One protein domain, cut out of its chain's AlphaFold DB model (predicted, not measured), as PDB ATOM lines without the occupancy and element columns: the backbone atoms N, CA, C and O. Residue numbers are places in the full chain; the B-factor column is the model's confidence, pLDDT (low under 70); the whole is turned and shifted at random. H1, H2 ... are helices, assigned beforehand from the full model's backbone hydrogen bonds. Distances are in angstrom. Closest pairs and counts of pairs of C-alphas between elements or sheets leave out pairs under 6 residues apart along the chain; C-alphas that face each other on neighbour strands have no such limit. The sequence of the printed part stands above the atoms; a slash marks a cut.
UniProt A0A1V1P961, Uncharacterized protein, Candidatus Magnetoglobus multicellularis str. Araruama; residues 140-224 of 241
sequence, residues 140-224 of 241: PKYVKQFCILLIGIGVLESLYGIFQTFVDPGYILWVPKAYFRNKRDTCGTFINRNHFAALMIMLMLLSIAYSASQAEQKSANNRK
ATOM      1  N   PRO A 140       3.879  35.334 -54.853       86.94
ATOM      2  CA  PRO A 140       5.307  35.446 -54.543       86.94
ATOM      3  C   PRO A 140       5.584  35.438 -53.033       86.94
ATOM      4  O   PRO A 140       6.603  34.915 -52.583       86.94
ATOM      5  N   LYS A 141       4.646  35.955 -52.227       89.69
ATOM      6  CA  LYS A 141       4.734  35.913 -50.761       89.69
ATOM      7  C   LYS A 141       4.760  34.478 -50.217       89.69
ATOM      8  O   LYS A 141       5.521  34.201 -49.296       89.69
ATOM      9  N   TYR A 142       3.974  33.572 -50.806       89.06
ATOM     10  CA  TYR A 142       3.894  32.178 -50.372       89.06
ATOM     11  C   TYR A 142       5.121  31.391 -50.811       89.06
ATOM     12  O   TYR A 142       5.652  30.632 -50.008       89.06
ATOM     13  N   VAL A 143       5.625  31.633 -52.026       90.19
ATOM     14  CA  VAL A 143       6.904  31.066 -52.492       90.19
ATOM     15  C   VAL A 143       8.032  31.458 -51.539       90.19
ATOM     16  O   VAL A 143       8.770  30.601 -51.060       90.19
ATOM     17  N   LYS A 144       8.122  32.746 -51.185       91.00
ATOM     18  CA  LYS A 144       9.126  33.245 -50.239       91.00
ATOM     19  C   LYS A 144       9.028  32.556 -48.875       91.00
ATOM     20  O   LYS A 144      10.040  32.093 -48.356       91.00
ATOM     21  N   GLN A 145       7.829  32.504 -48.293       90.31
ATOM     22  CA  GLN A 145       7.600  31.842 -47.004       90.31
ATOM     23  C   GLN A 145       7.969  30.358 -47.059       90.31
ATOM     24  O   GLN A 145       8.608  29.857 -46.140       90.31
ATOM     25  N   PHE A 146       7.611  29.680 -48.148       90.12
ATOM     26  CA  PHE A 146       7.918  28.274 -48.371       90.12
ATOM     27  C   PHE A 146       9.429  28.012 -48.427       90.12
ATOM     28  O   PHE A 146       9.920  27.148 -47.705       90.12
ATOM     29  N   CYS A 147      10.180  28.804 -49.201       92.00
ATOM     30  CA  CYS A 147      11.640  28.713 -49.254       92.00
ATOM     31  C   CYS A 147      12.277  28.920 -47.875       92.00
ATOM     32  O   CYS A 147      13.071  28.094 -47.444       92.00
ATOM     33  N   ILE A 148      11.908  29.993 -47.166       92.19
ATOM     34  CA  ILE A 148      12.466  30.301 -45.836       92.19
ATOM     35  C   ILE A 148      12.198  29.160 -44.855       92.19
ATOM     36  O   ILE A 148      13.078  28.786 -44.085       92.19
ATOM     37  N   LEU A 149      10.996  28.591 -44.896       91.69
ATOM     38  CA  LEU A 149      10.611  27.505 -44.012       91.69
ATOM     39  C   LEU A 149      11.389  26.220 -44.312       91.69
ATOM     40  O   LEU A 149      11.892  25.604 -43.378       91.69
ATOM     41  N   LEU A 150      11.567  25.848 -45.585       91.62
ATOM     42  CA  LEU A 150      12.401  24.699 -45.962       91.62
ATOM     43  C   LEU A 150      13.861  24.873 -45.525       91.62
ATOM     44  O   LEU A 150      14.466  23.938 -45.006       91.62
ATOM     45  N   ILE A 151      14.415  26.076 -45.687       93.38
ATOM     46  CA  ILE A 151      15.766  26.402 -45.210       93.38
ATOM     47  C   ILE A 151      15.832  26.269 -43.683       93.38
ATOM     48  O   ILE A 151      16.758  25.654 -43.161       93.38
ATOM     49  N   GLY A 152      14.827  26.784 -42.969       93.31
ATOM     50  CA  GLY A 152      14.715  26.652 -41.515       93.31
ATOM     51  C   GLY A 152      14.690  25.194 -41.053       93.31
ATOM     52  O   GLY A 152      15.417  24.845 -40.127       93.31
ATOM     53  N   ILE A 153      13.931  24.329 -41.736       91.06
ATOM     54  CA  ILE A 153      13.939  22.880 -41.480       91.06
ATOM     55  C   ILE A 153      15.343  22.312 -41.679       91.06
ATOM     56  O   ILE A 153      15.829  21.600 -40.812       91.06
ATOM     57  N   GLY A 154      16.019  22.655 -42.779       91.88
ATOM     58  CA  GLY A 154      17.376  22.174 -43.051       91.88
ATOM     59  C   GLY A 154      18.377  22.543 -41.962       91.88
ATOM     60  O   GLY A 154      19.196  21.714 -41.566       91.88
ATOM     61  N   VAL A 155      18.278  23.765 -41.434       93.56
ATOM     62  CA  VAL A 155      19.099  24.224 -40.307       93.56
ATOM     63  C   VAL A 155      18.786  23.424 -39.043       93.56
ATOM     64  O   VAL A 155      19.709  22.925 -38.406       93.56
ATOM     65  N   LEU A 156      17.506  23.265 -38.690       92.50
ATOM     66  CA  LEU A 156      17.100  22.505 -37.503       92.50
ATOM     67  C   LEU A 156      17.522  21.033 -37.591       92.50
ATOM     68  O   LEU A 156      18.086  20.506 -36.638       92.50
ATOM     69  N   GLU A 157      17.319  20.396 -38.743       91.12
ATOM     70  CA  GLU A 157      17.737  19.018 -39.021       91.12
ATOM     71  C   GLU A 157      19.259  18.855 -38.952       91.12
ATOM     72  O   GLU A 157      19.756  17.894 -38.367       91.12
ATOM     73  N   SER A 158      20.016  19.821 -39.484       91.12
ATOM     74  CA  SER A 158      21.481  19.827 -39.393       91.12
ATOM     75  C   SER A 158      21.961  19.956 -37.952       91.12
ATOM     76  O   SER A 158      22.827  19.195 -37.523       91.12
ATOM     77  N   LEU A 159      21.388  20.889 -37.186       91.62
ATOM     78  CA  LEU A 159      21.715  21.075 -35.771       91.62
ATOM     79  C   LEU A 159      21.371  19.827 -34.955       91.62
ATOM     80  O   LEU A 159      22.172  19.395 -34.127       91.62
ATOM     81  N   TYR A 160      20.215  19.221 -35.223       89.12
ATOM     82  CA  TYR A 160      19.800  17.988 -34.571       89.12
ATOM     83  C   TYR A 160      20.726  16.813 -34.918       89.12
ATOM     84  O   TYR A 160      21.142  16.074 -34.026       89.12
ATOM     85  N   GLY A 161      21.124  16.676 -36.187       87.25
ATOM     86  CA  GLY A 161      22.105  15.680 -36.616       87.25
ATOM     87  C   GLY A 161      23.466  15.872 -35.943       87.25
ATOM     88  O   GLY A 161      24.035  14.912 -35.433       87.25
ATOM     89  N   ILE A 162      23.970  17.108 -35.876       88.19
ATOM     90  CA  ILE A 162      25.218  17.437 -35.168       88.19
ATOM     91  C   ILE A 162      25.107  17.045 -33.690       88.19
ATOM     92  O   ILE A 162      25.981  16.352 -33.167       88.19
ATOM     93  N   PHE A 163      24.016  17.432 -33.024       86.75
ATOM     94  CA  PHE A 163      23.763  17.078 -31.629       86.75
ATOM     95  C   PHE A 163      23.761  15.558 -31.410       86.75
ATOM     96  O   PHE A 163      24.408  15.071 -30.485       86.75
ATOM     97  N   GLN A 164      23.102  14.794 -32.288       83.75
ATOM     98  CA  GLN A 164      23.107  13.329 -32.236       83.75
ATOM     99  C   GLN A 164      24.505  12.722 -32.362       83.75
ATOM    100  O   GLN A 164      24.752  11.678 -31.761       83.75
ATOM    101  N   THR A 165      25.394  13.330 -33.146       81.81
ATOM    102  CA  THR A 165      26.757  12.827 -33.357       81.81
ATOM    103  C   THR A 165      27.654  13.078 -32.146       81.81
ATOM    104  O   THR A 165      28.487  12.233 -31.827       81.81
ATOM    105  N   PHE A 166      27.471  14.201 -31.445       82.25
ATOM    106  CA  PHE A 166      28.296  14.559 -30.284       82.25
ATOM    107  C   PHE A 166      27.789  13.992 -28.955       82.25
ATOM    108  O   PHE A 166      28.599  13.572 -28.133       82.25
ATOM    109  N   VAL A 167      26.474  13.983 -28.729       81.25
ATOM    110  CA  VAL A 167      25.876  13.516 -27.463       81.25
ATOM    111  C   VAL A 167      25.594  12.014 -27.484       81.25
ATOM    112  O   VAL A 167      25.518  11.394 -26.431       81.25
ATOM    113  N   ASP A 168      25.440  11.438 -28.680       73.25
ATOM    114  CA  ASP A 168      24.995  10.063 -28.929       73.25
ATOM    115  C   ASP A 168      23.915   9.575 -27.949       73.25
ATOM    116  O   ASP A 168      24.129   8.633 -27.185       73.25
ATOM    117  N   PRO A 169      22.714  10.184 -27.971       70.06
ATOM    118  CA  PRO A 169      21.649   9.839 -27.034       70.06
ATOM    119  C   PRO A 169      21.168   8.385 -27.162       70.06
ATOM    120  O   PRO A 169      20.366   7.945 -26.349       70.06
ATOM    121  N   GLY A 170      21.600   7.633 -28.182       74.69
ATOM    122  CA  GLY A 170      21.140   6.265 -28.426       74.69
ATOM    123  C   GLY A 170      19.730   6.173 -29.018       74.69
ATOM    124  O   GLY A 170      19.249   5.065 -29.244       74.69
ATOM    125  N   TYR A 171      19.088   7.304 -29.331       76.62
ATOM    126  CA  TYR A 171      17.755   7.388 -29.940       76.62
ATOM    127  C   TYR A 171      17.728   8.405 -31.092       76.62
ATOM    128  O   TYR A 171      18.460   9.397 -31.078       76.62
ATOM    129  N   ILE A 172      16.869   8.159 -32.081       79.12
ATOM    130  CA  ILE A 172      16.433   9.130 -33.092       79.12
ATOM    131  C   ILE A 172      14.994   9.488 -32.737       79.12
ATOM    132  O   ILE A 172      14.098   8.655 -32.877       79.12
ATOM    133  N   LEU A 173      14.779  10.704 -32.236       77.94
ATOM    134  CA  LEU A 173      13.531  11.129 -31.598       77.94
ATOM    135  C   LEU A 173      13.102  10.140 -30.492       77.94
ATOM    136  O   LEU A 173      13.661  10.175 -29.400       77.94
ATOM    137  N   TRP A 174      12.159   9.240 -30.781       77.06
ATOM    138  CA  TRP A 174      11.657   8.191 -29.879       77.06
ATOM    139  C   TRP A 174      12.056   6.762 -30.294       77.06
ATOM    140  O   TRP A 174      11.675   5.800 -29.629       77.06
ATOM    141  N   VAL A 175      12.800   6.587 -31.392       74.94
ATOM    142  CA  VAL A 175      13.199   5.267 -31.912       74.94
ATOM    143  C   VAL A 175      14.615   4.917 -31.446       74.94
ATOM    144  O   VAL A 175      15.538   5.702 -31.679       74.94
ATOM    145  N   PRO A 176      14.843   3.744 -30.825       75.25
ATOM    146  CA  PRO A 176      16.178   3.348 -30.382       75.25
ATOM    147  C   PRO A 176      17.137   3.155 -31.562       75.25
ATOM    148  O   PRO A 176      16.852   2.397 -32.490       75.25
ATOM    149  N   LYS A 177      18.333   3.750 -31.490       73.00
ATOM    150  CA  LYS A 177      19.410   3.545 -32.474       73.00
ATOM    151  C   LYS A 177      19.937   2.109 -32.500       73.00
ATOM    152  O   LYS A 177      20.617   1.736 -33.449       73.00
ATOM    153  N   ALA A 178      19.636   1.296 -31.485       65.81
ATOM    154  CA  ALA A 178      20.065  -0.101 -31.395       65.81
ATOM    155  C   ALA A 178      19.599  -0.967 -32.581       65.81
ATOM    156  O   ALA A 178      20.267  -1.941 -32.914       65.81
ATOM    157  N   TYR A 179      18.502  -0.587 -33.243       61.94
ATOM    158  CA  TYR A 179      18.003  -1.257 -34.445       61.94
ATOM    159  C   TYR A 179      18.799  -0.919 -35.714       61.94
ATOM    160  O   TYR A 179      18.609  -1.558 -36.749       61.94
ATOM    161  N   PHE A 180      19.690   0.075 -35.660       67.38
ATOM    162  CA  PHE A 180      20.411   0.575 -36.822       67.38
ATOM    163  C   PHE A 180      21.892   0.213 -36.764       67.38
ATOM    164  O   PHE A 180      22.554   0.253 -35.728       67.38
ATOM    165  N   ARG A 181      22.418  -0.153 -37.934       59.69
ATOM    166  CA  ARG A 181      23.749  -0.749 -38.096       59.69
ATOM    167  C   ARG A 181      24.891   0.230 -37.780       59.69
ATOM    168  O   ARG A 181      25.961  -0.212 -37.376       59.69
ATOM    169  N   ASN A 182      24.644   1.539 -37.893       60.38
ATOM    170  CA  ASN A 182      25.635   2.591 -37.666       60.38
ATOM    171  C   ASN A 182      25.173   3.560 -36.570       60.38
ATOM    172  O   ASN A 182      24.316   4.410 -36.792       60.38
ATOM    173  N   LYS A 183      25.766   3.450 -35.377       61.31
ATOM    174  CA  LYS A 183      25.355   4.226 -34.192       61.31
ATOM    175  C   LYS A 183      25.814   5.697 -34.218       61.31
ATOM    176  O   LYS A 183      25.155   6.551 -33.631       61.31
ATOM    177  N   ARG A 184      26.903   5.997 -34.941       64.00
ATOM    178  CA  ARG A 184      27.565   7.320 -34.981       64.00
ATOM    179  C   ARG A 184      27.317   8.138 -36.254       64.00
ATOM    180  O   ARG A 184      27.988   9.143 -36.461       64.00
ATOM    181  N   ASP A 185      26.397   7.717 -37.116       71.44
ATOM    182  CA  ASP A 185      26.118   8.465 -38.343       71.44
ATOM    183  C   ASP A 185      25.270   9.717 -38.045       71.44
ATOM    184  O   ASP A 185      24.311   9.668 -37.271       71.44
ATOM    185  N   THR A 186      25.614  10.837 -38.689       75.19
ATOM    186  CA  THR A 186      24.824  12.076 -38.674       75.19
ATOM    187  C   THR A 186      23.610  11.902 -39.586       75.19
ATOM    188  O   THR A 186      23.738  12.013 -40.808       75.19
ATOM    189  N   CYS A 187      22.439  11.616 -39.014       75.81
ATOM    190  CA  CYS A 187      21.223  11.357 -39.796       75.81
ATOM    191  C   CYS A 187      20.058  12.316 -39.492       75.81
ATOM    192  O   CYS A 187      19.059  12.292 -40.209       75.81
ATOM    193  N   GLY A 188      20.161  13.175 -38.472       82.38
ATOM    194  CA  GLY A 188      19.060  14.061 -38.086       82.38
ATOM    195  C   GLY A 188      17.831  13.253 -37.658       82.38
ATOM    196  O   GLY A 188      17.953  12.266 -36.929       82.38
ATOM    197  N   THR A 189      16.637  13.649 -38.100       83.56
ATOM    198  CA  THR A 189      15.419  12.846 -37.885       83.56
ATOM    199  C   THR A 189      15.320  11.651 -38.828       83.56
ATOM    200  O   THR A 189      14.483  10.781 -38.614       83.56
ATOM    201  N   PHE A 190      16.178  11.541 -39.845       82.25
ATOM    202  CA  PHE A 190      16.152  10.432 -40.791       82.25
ATOM    203  C   PHE A 190      16.849   9.203 -40.216       82.25
ATOM    204  O   PHE A 190      17.839   9.285 -39.499       82.25
ATOM    205  N   ILE A 191      16.365   8.025 -40.602       78.06
ATOM    206  CA  ILE A 191      17.002   6.754 -40.231       78.06
ATOM    207  C   ILE A 191      18.261   6.501 -41.072       78.06
ATOM    208  O   ILE A 191      19.244   5.938 -40.595       78.06
ATOM    209  N   ASN A 192      18.237   6.914 -42.340       81.31
ATOM    210  CA  ASN A 192      19.309   6.662 -43.297       81.31
ATOM    211  C   ASN A 192      20.107   7.942 -43.572       81.31
ATOM    212  O   ASN A 192      19.556   8.916 -44.095       81.31
ATOM    213  N   ARG A 193      21.421   7.896 -43.327       83.00
ATOM    214  CA  ARG A 193      22.357   8.996 -43.613       83.00
ATOM    215  C   ARG A 193      22.301   9.481 -45.061       83.00
ATOM    216  O   ARG A 193      22.471  10.665 -45.318       83.00
ATOM    217  N   ASN A 194      22.044   8.580 -46.012       86.69
ATOM    218  CA  ASN A 194      22.002   8.931 -47.428       86.69
ATOM    219  C   ASN A 194      20.736   9.734 -47.749       86.69
ATOM    220  O   ASN A 194      20.794  10.659 -48.554       86.69
ATOM    221  N   HIS A 195      19.606   9.430 -47.099       86.50
ATOM    222  CA  HIS A 195      18.380  10.223 -47.251       86.50
ATOM    223  C   HIS A 195      18.530  11.603 -46.608       86.50
ATOM    224  O   HIS A 195      18.156  12.600 -47.222       86.50
ATOM    225  N   PHE A 196      19.156  11.669 -45.429       88.69
ATOM    226  CA  PHE A 196      19.510  12.934 -44.789       88.69
ATOM    227  C   PHE A 196      20.416  13.794 -45.682       88.69
ATOM    228  O   PHE A 196      20.094  14.945 -45.970       88.69
ATOM    229  N   ALA A 197      21.517  13.228 -46.186       90.00
ATOM    230  CA  ALA A 197      22.455  13.939 -47.052       90.00
ATOM    231  C   ALA A 197      21.788  14.435 -48.345       90.00
ATOM    232  O   ALA A 197      22.010  15.576 -48.751       90.00
ATOM    233  N   ALA A 198      20.931  13.614 -48.962       90.81
ATOM    234  CA  ALA A 198      20.167  14.015 -50.139       90.81
ATOM    235  C   ALA A 198      19.270  15.229 -49.850       90.81
ATOM    236  O   ALA A 198      19.277  16.185 -50.627       90.81
ATOM    237  N   LEU A 199      18.559  15.237 -48.714       91.06
ATOM    238  CA  LEU A 199      17.771  16.395 -48.291       91.06
ATOM    239  C   LEU A 199      18.662  17.631 -48.087       91.06
ATOM    240  O   LEU A 199      18.338  18.705 -48.589       91.06
ATOM    241  N   MET A 200      19.792  17.491 -47.387       93.88
ATOM    242  CA  MET A 200      20.696  18.614 -47.110       93.88
ATOM    243  C   MET A 200      21.245  19.247 -48.389       93.88
ATOM    244  O   MET A 200      21.270  20.472 -48.497       93.88
ATOM    245  N   ILE A 201      21.614  18.440 -49.386       95.69
ATOM    246  CA  ILE A 201      22.074  18.944 -50.687       95.69
ATOM    247  C   ILE A 201      20.960  19.741 -51.378       95.69
ATOM    248  O   ILE A 201      21.203  20.851 -51.855       95.69
ATOM    249  N   MET A 202      19.727  19.224 -51.395       94.56
ATOM    250  CA  MET A 202      18.587  19.928 -51.993       94.56
ATOM    251  C   MET A 202      18.308  21.266 -51.293       94.56
ATOM    252  O   MET A 202      18.101  22.282 -51.959       94.56
ATOM    253  N   LEU A 203      18.348  21.293 -49.958       94.69
ATOM    254  CA  LEU A 203      18.118  22.507 -49.171       94.69
ATOM    255  C   LEU A 203      19.271  23.512 -49.285       94.69
ATOM    256  O   LEU A 203      19.030  24.721 -49.303       94.69
ATOM    257  N   MET A 204      20.511  23.042 -49.427       95.00
ATOM    258  CA  MET A 204      21.670  23.897 -49.685       95.00
ATOM    259  C   MET A 204      21.549  24.587 -51.047       95.00
ATOM    260  O   MET A 204      21.675  25.810 -51.127       95.00
ATOM    261  N   LEU A 205      21.227  23.836 -52.105       96.75
ATOM    262  CA  LEU A 205      20.997  24.396 -53.441       96.75
ATOM    263  C   LEU A 205      19.844  25.408 -53.436       96.75
ATOM    264  O   LEU A 205      19.976  26.496 -53.998       96.75
ATOM    265  N   LEU A 206      18.747  25.094 -52.740       94.94
ATOM    266  CA  LEU A 206      17.625  26.015 -52.559       94.94
ATOM    267  C   LEU A 206      18.052  27.303 -51.840       94.94
ATOM    268  O   LEU A 206      17.664  28.392 -52.260       94.94
ATOM    269  N   SER A 207      18.868  27.196 -50.790       95.00
ATOM    270  CA  SER A 207      19.374  28.342 -50.020       95.00
ATOM    271  C   SER A 207      20.234  29.270 -50.874       95.00
ATOM    272  O   SER A 207      20.083  30.494 -50.814       95.00
ATOM    273  N   ILE A 208      21.113  28.692 -51.697       95.94
ATOM    274  CA  ILE A 208      21.980  29.434 -52.617       95.94
ATOM    275  C   ILE A 208      21.131  30.143 -53.676       95.94
ATOM    276  O   ILE A 208      21.259  31.355 -53.852       95.94
ATOM    277  N   ALA A 209      20.219  29.419 -54.331       94.94
ATOM    278  CA  ALA A 209      19.337  29.981 -55.353       94.94
ATOM    279  C   ALA A 209      18.447  31.103 -54.792       94.94
ATOM    280  O   ALA A 209      18.305  32.165 -55.402       94.94
ATOM    281  N   TYR A 210      17.891  30.902 -53.594       94.25
ATOM    282  CA  TYR A 210      17.084  31.905 -52.910       94.25
ATOM    283  C   TYR A 210      17.903  33.163 -52.577       94.25
ATOM    284  O   TYR A 210      17.468  34.281 -52.859       94.25
ATOM    285  N   SER A 211      19.116  32.994 -52.047       93.38
ATOM    286  CA  SER A 211      20.015  34.108 -51.721       93.38
ATOM    287  C   SER A 211      20.430  34.896 -52.966       93.38
ATOM    288  O   SER A 211      20.416  36.130 -52.948       93.38
ATOM    289  N   ALA A 212      20.724  34.202 -54.070       93.56
ATOM    290  CA  ALA A 212      21.046  34.817 -55.354       93.56
ATOM    291  C   ALA A 212      19.873  35.648 -55.906       93.56
ATOM    292  O   ALA A 212      20.062  36.807 -56.276       93.56
ATOM    293  N   SER A 213      18.647  35.111 -55.868       92.81
ATOM    294  CA  SER A 213      17.446  35.834 -56.313       92.81
ATOM    295  C   SER A 213      17.203  37.116 -55.507       92.81
ATOM    296  O   SER A 213      16.873  38.168 -56.060       92.81
ATOM    297  N   GLN A 214      17.419  37.067 -54.190       89.81
ATOM    298  CA  GLN A 214      17.280  38.238 -53.323       89.81
ATOM    299  C   GLN A 214      18.360  39.298 -53.606       89.81
ATOM    300  O   GLN A 214      18.066  40.499 -53.585       89.81
ATOM    301  N   ALA A 215      19.596  38.877 -53.894       89.62
ATOM    302  CA  ALA A 215      20.685  39.777 -54.265       89.62
ATOM    303  C   ALA A 215      20.406  40.494 -55.598       89.62
ATOM    304  O   ALA A 215      20.590  41.711 -55.695       89.62
ATOM    305  N   GLU A 216      19.888  39.771 -56.594       89.75
ATOM    306  CA  GLU A 216      19.512  40.330 -57.894       89.75
ATOM    307  C   GLU A 216      18.391  41.373 -57.762       89.75
ATOM    308  O   GLU A 216      18.516  42.489 -58.271       89.75
ATOM    309  N   GLN A 217      17.340  41.070 -56.992       84.56
ATOM    310  CA  GLN A 217      16.252  42.018 -56.723       84.56
ATOM    311  C   GLN A 217      16.755  43.297 -56.040       84.56
ATOM    312  O   GLN A 217      16.359  44.409 -56.411       84.56
ATOM    313  N   LYS A 218      17.658  43.166 -55.058       84.00
ATOM    314  CA  LYS A 218      18.253  44.314 -54.359       84.00
ATOM    315  C   LYS A 218      19.115  45.155 -55.303       84.00
ATOM    316  O   LYS A 218      19.007  46.382 -55.284       84.00
ATOM    317  N   SER A 219      19.916  44.514 -56.155       83.44
ATOM    318  CA  SER A 219      20.739  45.180 -57.174       83.44
ATOM    319  C   SER A 219      19.881  45.943 -58.191       83.44
ATOM    320  O   SER A 219      20.105  47.132 -58.436       83.44
ATOM    321  N   ALA A 220      18.823  45.310 -58.707       82.19
ATOM    322  CA  ALA A 220      17.881  45.931 -59.634       82.19
ATOM    323  C   ALA A 220      17.183  47.157 -59.019       82.19
ATOM    324  O   ALA A 220      17.088  48.207 -59.662       82.19
ATOM    325  N   ASN A 221      16.748  47.061 -57.757       83.00
ATOM    326  CA  ASN A 221      16.152  48.188 -57.036       83.00
ATOM    327  C   ASN A 221      17.151  49.327 -56.803       83.00
ATOM    328  O   ASN A 221      16.802  50.494 -56.995       83.00
ATOM    329  N   ASN A 222      18.399  49.012 -56.449       82.50
ATOM    330  CA  ASN A 222      19.430  50.024 -56.234       82.50
ATOM    331  C   ASN A 222      19.761  50.772 -57.539       82.50
ATOM    332  O   ASN A 222      19.830  52.000 -57.558       82.50
ATOM    333  N   ARG A 223      19.844  50.049 -58.666       81.81
ATOM    334  CA  ARG A 223      20.059  50.629 -60.002       81.81
ATOM    335  C   ARG A 223      18.920  51.563 -60.421       81.81
ATOM    336  O   ARG A 223      19.181  52.632 -60.970       81.81
ATOM    337  N   LYS A 224      17.663  51.194 -60.144       81.19
ATOM    338  CA  LYS A 224      16.489  52.056 -60.387       81.19
ATOM    339  C   LYS A 224      16.524  53.321 -59.524       81.19
ATOM    340  O   LYS A 224      16.265  54.406 -60.037       81.19
TER     341      LYS A 224
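This is residues 140 to 224 of the 241 residues of an uncharacterized protein of Candidatus Magnetoglobus multicellularis str. Araruama (UniProt A0A1V1P961). Two long helices, H1 and then H2, cross as a slanted X, and a long loop, residues 168 to 192, joins them at one end. At the other end residues 211 to 224 of H2 stick out as a free arm. The printed part has 85 residues, two named helices and no named strand; it is all helix and loose, with a radius of gyration of the C-alphas of 17.1 A and spans of 60 by 19 by 19 A.

H1, residues 140 to 167, and H2, residues 193 to 224, form a helical hairpin. They touch through residues 147 to 158 and 199 to 210 alone; the closest C-alphas, of Ile 151 and Leu 203, are 6.0 A apart. They run opposite ways at a steep tilt of 42 degrees. In both, every O i to N i+4 pair is within hydrogen-bond range.

H1 begins at C-alpha 140 (5.307, 35.446, -54.543) and is 40.5 A long. H2 is 46.6 A long, ending at C-alpha 224 (16.489, 52.056, -60.387).

The farthest C-alphas, of Ala 178 and Lys 224, are 59.8 A apart. The link is long, and the printed part has no cut. Residues 178 to 184 are under pLDDT 70.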